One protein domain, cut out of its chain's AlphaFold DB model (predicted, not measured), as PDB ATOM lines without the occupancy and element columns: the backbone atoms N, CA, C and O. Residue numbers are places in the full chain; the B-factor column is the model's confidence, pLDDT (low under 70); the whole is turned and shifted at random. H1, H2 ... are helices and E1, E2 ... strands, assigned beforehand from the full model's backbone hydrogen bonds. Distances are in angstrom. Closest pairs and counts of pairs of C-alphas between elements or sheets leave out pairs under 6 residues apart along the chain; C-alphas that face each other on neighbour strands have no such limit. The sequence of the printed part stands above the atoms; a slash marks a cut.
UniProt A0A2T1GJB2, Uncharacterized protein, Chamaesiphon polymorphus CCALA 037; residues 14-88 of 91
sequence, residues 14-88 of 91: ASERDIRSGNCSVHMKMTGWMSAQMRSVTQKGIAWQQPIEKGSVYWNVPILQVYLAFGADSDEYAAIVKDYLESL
ATOM      1  N   ALA A  14     119.412 270.126 319.728       80.69
ATOM      2  CA  ALA A  14     118.079 269.605 319.426       80.69
ATOM      3  C   ALA A  14     117.348 269.171 320.702       80.69
ATOM      4  O   ALA A  14     117.970 268.725 321.672       80.69
ATOM      5  N   SER A  15     116.020 269.295 320.713       80.75
ATOM      6  CA  SER A  15     115.206 268.785 321.820       80.75
ATOM      7  C   SER A  15     115.088 267.254 321.758       80.75
ATOM      8  O   SER A  15     115.276 266.650 320.701       80.75
ATOM      9  N   GLU A  16     114.703 266.597 322.864       78.38
ATOM     10  CA  GLU A  16     114.406 265.148 322.837       78.38
ATOM     11  C   GLU A  16     113.343 264.818 321.771       78.38
ATOM     12  O   GLU A  16     113.414 263.778 321.115       78.38
ATOM     13  N   ARG A  17     112.376 265.721 321.554       80.12
ATOM     14  CA  ARG A  17     111.346 265.557 320.524       80.12
ATOM     15  C   ARG A  17     111.958 265.516 319.126       80.12
ATOM     16  O   ARG A  17     111.621 264.605 318.374       80.12
ATOM     17  N   ASP A  18     112.844 266.456 318.810       82.19
ATOM     18  CA  ASP A  18     113.455 266.582 317.481       82.19
ATOM     19  C   ASP A  18     114.380 265.404 317.172       82.19
ATOM     20  O   ASP A  18     114.362 264.866 316.062       82.19
ATOM     21  N   ILE A  19     115.129 264.934 318.177       80.94
ATOM     22  CA  ILE A  19     115.990 263.754 318.036       80.94
ATOM     23  C   ILE A  19     115.133 262.511 317.764       80.94
ATOM     24  O   ILE A  19     115.408 261.755 316.832       80.94
ATOM     25  N   ARG A  20     114.041 262.317 318.516       78.12
ATOM     26  CA  ARG A  20     113.135 261.169 318.325       78.12
ATOM     27  C   ARG A  20     112.387 261.211 316.996       78.12
ATOM     28  O   ARG A  20     112.112 260.151 316.440       78.12
ATOM     29  N   SER A  21     112.048 262.397 316.494       80.12
ATOM     30  CA  SER A  21     111.398 262.549 315.189       80.12
ATOM     31  C   SER A  21     112.375 262.482 314.014       80.12
ATOM     32  O   SER A  21     111.929 262.522 312.872       80.12
ATOM     33  N   GLY A  22     113.686 262.375 314.268       73.25
ATOM     34  CA  GLY A  22     114.714 262.360 313.226       73.25
ATOM     35  C   GLY A  22     114.940 263.721 312.562       73.25
ATOM     36  O   GLY A  22     115.526 263.772 311.485       73.25
ATOM     37  N   ASN A  23     114.499 264.809 313.200       70.06
ATOM     38  CA  ASN A  23     114.632 266.189 312.721       70.06
ATOM     39  C   ASN A  23     115.938 266.836 313.216       70.06
ATOM     40  O   ASN A  23     115.943 267.987 313.637       70.06
ATOM     41  N   CYS A  24     117.035 266.083 313.207       69.88
ATOM     42  CA  CYS A  24     118.373 266.580 313.519       69.88
ATOM     43  C   CYS A  24     119.339 266.152 312.413       69.88
ATOM     44  O   CYS A  24     119.159 265.111 311.772       69.88
ATOM     45  N   SER A  25     120.366 266.964 312.167       64.12
ATOM     46  CA  SER A  25     121.367 266.731 311.116       64.12
ATOM     47  C   SER A  25     122.175 265.447 311.334       64.12
ATOM     48  O   SER A  25     122.693 264.854 310.384       64.12
ATOM     49  N   VAL A  26     122.229 264.973 312.579       64.44
ATOM     50  CA  VAL A  26     122.789 263.681 312.969       64.44
ATOM     51  C   VAL A  26     121.642 262.709 313.228       64.44
ATOM     52  O   VAL A  26     120.992 262.766 314.266       64.44
ATOM     53  N   HIS A  27     121.392 261.784 312.296       62.28
ATOM     54  CA  HIS A  27     120.324 260.796 312.454       62.28
ATOM     55  C   HIS A  27     120.643 259.823 313.599       62.28
ATOM     56  O   HIS A  27     121.381 258.851 313.431       62.28
ATOM     57  N   MET A  28     120.076 260.087 314.776       69.56
ATOM     58  CA  MET A  28     120.226 259.248 315.956       69.56
ATOM     59  C   MET A  28     118.934 258.476 316.225       69.56
ATOM     60  O   MET A  28     117.922 259.039 316.637       69.56
ATOM     61  N   LYS A  29     118.969 257.150 316.054       70.44
ATOM     62  CA  LYS A  29     117.846 256.288 316.439       70.44
ATOM     63  C   LYS A  29     117.851 256.080 317.954       70.44
ATOM     64  O   LYS A  29     118.465 255.144 318.458       70.44
ATOM     65  N   MET A  30     117.166 256.959 318.679       71.69
ATOM     66  CA  MET A  30     117.029 256.841 320.131       71.69
ATOM     67  C   MET A  30     116.177 255.630 320.523       71.69
ATOM     68  O   MET A  30     115.023 255.492 320.113       71.69
ATOM     69  N   THR A  31     116.731 254.771 321.376       78.56
ATOM     70  CA  THR A  31     115.969 253.708 322.043       78.56
ATOM     71  C   THR A  31     115.259 254.247 323.291       78.56
ATOM     72  O   THR A  31     115.633 255.284 323.841       78.56
ATOM     73  N   GLY A  32     114.242 253.529 323.787       75.56
ATOM     74  CA  GLY A  32     113.566 253.894 325.041       75.56
ATOM     75  C   GLY A  32     114.514 253.942 326.248       75.56
ATOM     76  O   GLY A  32     114.356 254.795 327.121       75.56
ATOM     77  N   TRP A  33     115.540 253.085 326.256       77.56
ATOM     78  CA  TRP A  33     116.594 253.078 327.270       77.56
ATOM     79  C   TRP A  33     117.491 254.320 327.178       77.56
ATOM     80  O   TRP A  33     117.715 254.974 328.191       77.56
ATOM     81  N   MET A  34     117.900 254.724 325.968       74.56
ATOM     82  CA  MET A  34     118.665 255.963 325.750       74.56
ATOM     83  C   MET A  34     117.889 257.207 326.205       74.56
ATOM     84  O   MET A  34     118.452 258.066 326.871       74.56
ATOM     85  N   SER A  35     116.580 257.273 325.934       72.75
ATOM     86  CA  SER A  35     115.691 258.318 326.477       72.75
ATOM     87  C   SER A  35     115.692 258.354 328.012       72.75
ATOM     88  O   SER A  35     115.727 259.424 328.616       72.75
ATOM     89  N   ALA A  36     115.617 257.190 328.664       75.50
ATOM     90  CA  ALA A  36     115.626 257.108 330.124       75.50
ATOM     91  C   ALA A  36     116.983 257.521 330.708       75.50
ATOM     92  O   ALA A  36     117.023 258.248 331.700       75.50
ATOM     93  N   GLN A  37     118.075 257.116 330.055       74.69
ATOM     94  CA  GLN A  37     119.425 257.538 330.403       74.69
ATOM     95  C   GLN A  37     119.564 259.053 330.261       74.69
ATOM     96  O   GLN A  37     119.967 259.687 331.222       74.69
ATOM     97  N   MET A  38     119.139 259.657 329.146       74.38
ATOM     98  CA  MET A  38     119.152 261.117 328.966       74.38
ATOM     99  C   MET A  38     118.489 261.850 330.130       74.38
ATOM    100  O   MET A  38     119.105 262.736 330.715       74.38
ATOM    101  N   ARG A  39     117.278 261.429 330.520       72.19
ATOM    102  CA  ARG A  39     116.544 262.024 331.648       72.19
ATOM    103  C   ARG A  39     117.249 261.865 332.995       72.19
ATOM    104  O   ARG A  39     117.103 262.744 333.842       72.19
ATOM    105  N   SER A  40     117.998 260.781 333.207       70.88
ATOM    106  CA  SER A  40     118.752 260.580 334.451       70.88
ATOM    107  C   SER A  40     120.027 261.426 334.510       70.88
ATOM    108  O   SER A  40     120.408 261.871 335.594       70.88
ATOM    109  N   VAL A  41     120.658 261.716 333.364       64.81
ATOM    110  CA  VAL A  41     121.840 262.597 333.301       64.81
ATOM    111  C   VAL A  41     121.491 264.082 333.292       64.81
ATOM    112  O   VAL A  41     122.354 264.887 333.624       64.81
ATOM    113  N   THR A  42     120.245 264.472 332.993       61.38
ATOM    114  CA  THR A  42     119.805 265.884 333.002       61.38
ATOM    115  C   THR A  42     120.093 266.595 334.331       61.38
ATOM    116  O   THR A  42     120.259 267.810 334.340       61.38
ATOM    117  N   GLN A  43     120.178 265.854 335.445       53.50
ATOM    118  CA  GLN A  43     120.471 266.390 336.783       53.50
ATOM    119  C   GLN A  43     121.968 266.518 337.104       53.50
ATOM    120  O   GLN A  43     122.332 267.186 338.070       53.50
ATOM    121  N   LYS A  44     122.843 265.890 336.317       52.06
ATOM    122  CA  LYS A  44     124.296 265.930 336.503       52.06
ATOM    123  C   LYS A  44     124.866 266.790 335.388       52.06
ATOM    124  O   LYS A  44     125.239 266.288 334.334       52.06
ATOM    125  N   GLY A  45     124.797 268.104 335.599       57.50
ATOM    126  CA  GLY A  45     125.152 269.101 334.597       57.50
ATOM    127  C   GLY A  45     126.525 268.839 333.995       57.50
ATOM    128  O   GLY A  45     127.505 268.799 334.728       57.50
ATOM    129  N   ILE A  46     126.587 268.679 332.674       54.62
ATOM    130  CA  ILE A  46     127.823 268.702 331.891       54.62
ATOM    131  C   ILE A  46     127.468 269.229 330.487       54.62
ATOM    132  O   ILE A  46     126.463 268.822 329.926       54.62
ATOM    133  N   ALA A  47     128.240 270.199 329.989       52.03
ATOM    134  CA  ALA A  47     128.529 270.655 328.610       52.03
ATOM    135  C   ALA A  47     127.506 270.651 327.433       52.03
ATOM    136  O   ALA A  47     127.833 271.216 326.391       52.03
ATOM    137  N   TRP A  48     126.311 270.062 327.514       60.84
ATOM    138  CA  TRP A  48     125.378 269.893 326.376       60.84
ATOM    139  C   TRP A  48     124.044 270.609 326.514       60.84
ATOM    140  O   TRP A  48     123.276 270.586 325.557       60.84
ATOM    141  N   GLN A  49     123.750 271.213 327.665       57.28
ATOM    142  CA  GLN A  49     122.534 271.999 327.839       57.28
ATOM    143  C   GLN A  49     122.815 273.440 327.427       57.28
ATOM    144  O   GLN A  49     123.538 274.155 328.120       57.28
ATOM    145  N   GLN A  50     122.218 273.885 326.319       56.53
ATOM    146  CA  GLN A  50     121.919 275.311 326.233       56.53
ATOM    147  C   GLN A  50     120.943 275.664 327.369       56.53
ATOM    148  O   GLN A  50     120.152 274.802 327.777       56.53
ATOM    149  N   PRO A  51     121.009 276.891 327.917       52.50
ATOM    150  CA  PRO A  51     120.087 277.329 328.955       52.50
ATOM    151  C   PRO A  51     118.646 277.041 328.532       52.50
ATOM    152  O   PRO A  51     118.293 277.180 327.364       52.50
ATOM    153  N   ILE A  52     117.840 276.601 329.499       55.56
ATOM    154  CA  ILE A  52     116.444 276.213 329.318       55.56
ATOM    155  C   ILE A  52     115.672 277.394 328.705       55.56
ATOM    156  O   ILE A  52     115.205 278.282 329.419       55.56
ATOM    157  N   GLU A  53     115.509 277.422 327.382       53.81
ATOM    158  CA  GLU A  53     114.591 278.359 326.746       53.81
ATOM    159  C   GLU A  53     113.168 277.857 326.989       53.81
ATOM    160  O   GLU A  53     112.754 276.801 326.505       53.81
ATOM    161  N   LYS A  54     112.401 278.621 327.777       53.22
ATOM    162  CA  LYS A  54     110.957 278.407 327.989       53.22
ATOM    163  C   LYS A  54     110.582 277.010 328.525       53.22
ATOM    164  O   LYS A  54     109.494 276.518 328.247       53.22
ATOM    165  N   GLY A  55     111.461 276.374 329.299       61.91
ATOM    166  CA  GLY A  55     111.216 275.058 329.911       61.91
ATOM    167  C   GLY A  55     111.708 273.856 329.095       61.91
ATOM    168  O   GLY A  55     111.600 272.727 329.572       61.91
ATOM    169  N   SER A  56     112.274 274.073 327.904       66.06
ATOM    170  CA  SER A  56     112.764 272.998 327.034       66.06
ATOM    171  C   SER A  56     114.269 272.779 327.184       66.06
ATOM    172  O   SER A  56     115.053 273.724 327.143       66.06
ATOM    173  N   VAL A  57     114.673 271.515 327.333       73.31
ATOM    174  CA  VAL A  57     116.084 271.106 327.341       73.31
ATOM    175  C   VAL A  57     116.521 270.790 325.914       73.31
ATOM    176  O   VAL A  57     115.922 269.935 325.254       73.31
ATOM    177  N   TYR A  58     117.588 271.448 325.472       76.44
ATOM    178  CA  TYR A  58     118.253 271.173 324.203       76.44
ATOM    179  C   TYR A  58     119.593 270.499 324.454       76.44
ATOM    180  O   TYR A  58     120.321 270.889 325.364       76.44
ATOM    181  N   TRP A  59     119.910 269.502 323.636       79.38
ATOM    182  CA  TRP A  59     121.114 268.692 323.758       79.38
ATOM    183  C   TRP A  59     122.046 268.953 322.586       79.38
ATOM    184  O   TRP A  59     121.600 268.918 321.439       79.38
ATOM    185  N   ASN A  60     123.336 269.136 322.865       83.38
ATOM    186  CA  ASN A  60     124.383 269.066 321.848       83.38
ATOM    187  C   ASN A  60     124.421 267.642 321.257       83.38
ATOM    188  O   ASN A  60     124.918 266.711 321.898       83.38
ATOM    189  N   VAL A  61     123.856 267.469 320.060       81.62
ATOM    190  CA  VAL A  61     123.558 266.155 319.468       81.62
ATOM    191  C   VAL A  61     124.823 265.319 319.240       81.62
ATOM    192  O   VAL A  61     124.829 264.160 319.661       81.62
ATOM    193  N   PRO A  62     125.919 265.858 318.662       83.56
ATOM    194  CA  PRO A  62     127.167 265.106 318.539       83.56
ATOM    195  C   PRO A  62     127.721 264.595 319.876       83.56
ATOM    196  O   PRO A  62     128.080 263.422 319.975       83.56
ATOM    197  N   ILE A  63     127.770 265.436 320.917       82.88
ATOM    198  CA  ILE A  63     128.305 265.021 322.226       82.88
ATOM    199  C   ILE A  63     127.392 263.977 322.872       82.88
ATOM    200  O   ILE A  63     127.869 262.965 323.384       82.88
ATOM    201  N   LEU A  64     126.076 264.190 322.803       81.75
ATOM    202  CA  LEU A  64     125.081 263.258 323.318       81.75
ATOM    203  C   LEU A  64     125.204 261.877 322.663       81.75
ATOM    204  O   LEU A  64     125.134 260.861 323.353       81.75
ATOM    205  N   GLN A  65     125.398 261.826 321.344       81.06
ATOM    206  CA  GLN A  65     125.559 260.570 320.619       81.06
ATOM    207  C   GLN A  65     126.774 259.784 321.124       81.06
ATOM    208  O   GLN A  65     126.663 258.586 321.380       81.06
ATOM    209  N   VAL A  66     127.916 260.455 321.292       83.12
ATOM    210  CA  VAL A  66     129.150 259.832 321.794       83.12
ATOM    211  C   VAL A  66     128.975 259.379 323.244       83.12
ATOM    212  O   VAL A  66     129.312 258.245 323.571       83.12
ATOM    213  N   TYR A  67     128.358 260.205 324.092       83.31
ATOM    214  CA  TYR A  67     128.049 259.838 325.475       83.31
ATOM    215  C   TYR A  67     127.152 258.595 325.564       83.31
ATOM    216  O   TYR A  67     127.418 257.692 326.352       83.31
ATOM    217  N   LEU A  68     126.091 258.515 324.757       79.38
ATOM    218  CA  LEU A  68     125.183 257.364 324.773       79.38
ATOM    219  C   LEU A  68     125.811 256.098 324.174       79.38
ATOM    220  O   LEU A  68     125.378 254.999 324.510       79.38
ATOM    221  N   ALA A  69     126.807 256.241 323.297       81.56
ATOM    222  CA  ALA A  69     127.518 255.116 322.699       81.56
ATOM    223  C   ALA A  69     128.642 254.568 323.594       81.56
ATOM    224  O   ALA A  69     128.814 253.353 323.666       81.56
ATOM    225  N   PHE A  70     129.392 255.445 324.270       83.56
ATOM    226  CA  PHE A  70     130.651 255.085 324.936       83.56
ATOM    227  C   PHE A  70     130.717 255.477 326.421       83.56
ATOM    228  O   PHE A  70     131.606 255.023 327.136       83.56
ATOM    229  N   GLY A  71     129.774 256.283 326.913       78.94
ATOM    230  CA  GLY A  71     129.774 256.813 328.277       78.94
ATOM    231  C   GLY A  71     130.686 258.033 328.466       78.94
ATOM    232  O   GLY A  71     131.475 258.389 327.590       78.94
ATOM    233  N   ALA A  72     130.562 258.686 329.628       79.31
ATOM    234  CA  ALA A  72     131.333 259.890 329.972       79.31
ATOM    235  C   ALA A  72     132.821 259.627 330.254       79.31
ATOM    236  O   ALA A  72     133.618 260.553 330.156       79.31
ATOM    237  N   ASP A  73     133.197 258.391 330.580       81.44
ATOM    238  CA  ASP A  73     134.586 258.035 330.895       81.44
ATOM    239  C   ASP A  73     135.394 257.633 329.646       81.44
ATOM    240  O   ASP A  73     136.535 257.195 329.762       81.44
ATOM    241  N   SER A  74     134.809 257.749 328.447       83.62
ATOM    242  CA  SER A  74     135.483 257.386 327.197       83.62
ATOM    243  C   SER A  74     136.386 258.502 326.665       83.62
ATOM    244  O   SER A  74     136.055 259.690 326.737       83.62
ATOM    245  N   ASP A  75     137.505 258.108 326.055       88.56
ATOM    246  CA  ASP A  75     138.422 259.034 325.383       88.56
ATOM    247  C   ASP A  75     137.725 259.757 324.219       88.56
ATOM    248  O   ASP A  75     137.956 260.945 323.983       88.56
ATOM    249  N   GLU A  76     136.813 259.078 323.517       84.25
ATOM    250  CA  GLU A  76     135.997 259.651 322.445       84.25
ATOM    251  C   GLU A  76     135.107 260.782 322.953       84.25
ATOM    252  O   GLU A  76     134.972 261.820 322.294       84.25
ATOM    253  N   TYR A  77     134.503 260.583 324.123       84.50
ATOM    254  CA  TYR A  77     133.682 261.586 324.777       84.50
ATOM    255  C   TYR A  77     134.526 262.788 325.221       84.50
ATOM    256  O   TYR A  77     134.167 263.934 324.936       84.50
ATOM    257  N   ALA A  78     135.683 262.548 325.841       83.56
ATOM    258  CA  ALA A  78     136.594 263.620 326.232       83.56
ATOM    259  C   ALA A  78     137.073 264.433 325.014       83.56
ATOM    260  O   ALA A  78     137.095 265.666 325.055       83.56
ATOM    261  N   ALA A  79     137.390 263.758 323.905       87.88
ATOM    262  CA  ALA A  79     137.826 264.393 322.668       87.88
ATOM    263  C   ALA A  79     136.735 265.278 322.049       87.88
ATOM    264  O   ALA A  79     136.999 266.434 321.727       87.88
ATOM    265  N   ILE A  80     135.495 264.786 321.920       85.19
ATOM    266  CA  ILE A  80     134.416 265.585 321.312       85.19
ATOM    267  C   ILE A  80     133.997 266.774 322.185       85.19
ATOM    268  O   ILE A  80     133.638 267.825 321.655       85.19
ATOM    269  N   VAL A  81     134.067 266.637 323.514       83.19
ATOM    270  CA  VAL A  81     133.836 267.754 324.441       83.19
ATOM    271  C   VAL A  81     134.932 268.803 324.296       83.19
ATOM    272  O   VAL A  81     134.627 269.993 324.219       83.19
ATOM    273  N   LYS A  82     136.199 268.385 324.216       85.31
ATOM    274  CA  LYS A  82     137.319 269.301 323.985       85.31
ATOM    275  C   LYS A  82     137.153 270.066 322.670       85.31
ATOM    276  O   LYS A  82     137.231 271.292 322.685       85.31
ATOM    277  N   ASP A  83     136.846 269.367 321.576       85.69
ATOM    278  CA  ASP A  83     136.590 269.982 320.264       85.69
ATOM    279  C   ASP A  83     135.467 271.030 320.343       85.69
ATOM    280  O   ASP A  83     135.570 272.113 319.766       85.69
ATOM    281  N   TYR A  84     134.391 270.720 321.074       82.44
ATOM    282  CA  TYR A  84     133.280 271.647 321.272       82.44
ATOM    283  C   TYR A  84     133.722 272.912 321.997       82.44
ATOM    284  O   TYR A  84     133.472 274.012 321.503       82.44
ATOM    285  N   LEU A  85     134.415 272.770 323.126       81.56
ATOM    286  CA  LEU A  85     134.896 273.907 323.910       81.56
ATOM    287  C   LEU A  85     135.867 274.786 323.113       81.56
ATOM    288  O   LEU A  85     135.796 276.008 323.206       81.56
ATOM    289  N   GLU A  86     136.734 274.188 322.294       84.06
ATOM    290  CA  GLU A  86     137.654 274.926 321.420       84.06
ATOM    291  C   GLU A  86     136.944 275.654 320.268       84.06
ATOM    292  O   GLU A  86     137.458 276.661 319.779       84.06
ATOM    293  N   SER A  87     135.768 275.171 319.850       79.56
ATOM    294  CA  SER A  87     134.947 275.789 318.801       79.56
ATOM    295  C   SER A  87     134.124 276.991 319.275       79.56
ATOM    296  O   SER A  87     133.616 277.750 318.447       79.56
ATOM    297  N   LEU A  88     133.974 277.170 320.593       76.75
ATOM    298  CA  LEU A  88     133.233 278.296 321.149       76.75
ATOM    299  C   LEU A  88     133.972 279.618 320.881       76.75
ATOM    300  O   LEU A  88     135.208 279.648 320.899       76.75
TER     301      LEU A  88
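AT A GLANCE: This is residues 14 to 88 of the 91 residues of an uncharacterized protein of Chamaesiphon polymorphus CCALA 037 (UniProt A0A2T1GJB2). A hairpin of two strands, E1 and E2, runs directly into a hairpin of two helices, H3 and H4, with E2 and H3 nearest the middle and H4 packed along H3 on the outside. The short H1 sits beside E2, and H2 comes near H3 crosswise, only loosely met. The 75 printed residues hold four named helices and two named strands in the order H1, H2, E1, E2, H3, H4; the sheet E1 - E2 is antiparallel and the class is mixed, helices and strands. The whole is compact, with a radius of gyration of the C-alphas of 11.9 A and spans of 28 by 26 by 25 A.

IN THESE COORDINATES: Find C-alpha 16 at (114.406, 265.148, 322.837); there H1 begins, residues 16 to 20, 6.1 A long. H2 is residues 32 to 41, 14.6 A. E1, residues 49 to 53, spans 10.2 A, and E2, residues 56 to 60, 13.3 A. H3 follows at residues 61 to 70, 14.2 A, and H4, residues 75 to 87, runs 18.3 A to C-alpha 87 at (134.947, 275.789, 318.801).

HOW THE PARTS SIT: Residues 14 to 15 pair antiparallel with residues 58 to 59 of E2. The closest C-alphas of H1 and E2, Glu 16 and Tyr 58, are 7.3 A apart. H2 and H3 are close but not clearly touching, about perpendicular at 77 degrees; their closest C-alphas, Met 34 and Leu 68, are 6.7 A apart. In the hairpin E1 and E2, look at N 56 and O 53, within hydrogen-bond range at 3.1 A. H3 and H4, a helical hairpin, touch at a shallow tilt of 16 degrees, opposite ways; H4 does so with residues 76 to 81 alone, and the closest C-alphas, Val 66 and Tyr 77, are 5.7 A apart. E2 and H4 are apart. In H1, H2, H3 and H4 every O i to N i+4 pair is within hydrogen-bond range.

THE WHOLE: The C-alphas farthest apart, Lys 54 and Asp 75, are 33.7 A apart. The printed part has no cut; the link H1 to H2, 11 residues, is long. Look for pLDDT under 70 at residues 24 to 28 and 41 to 56.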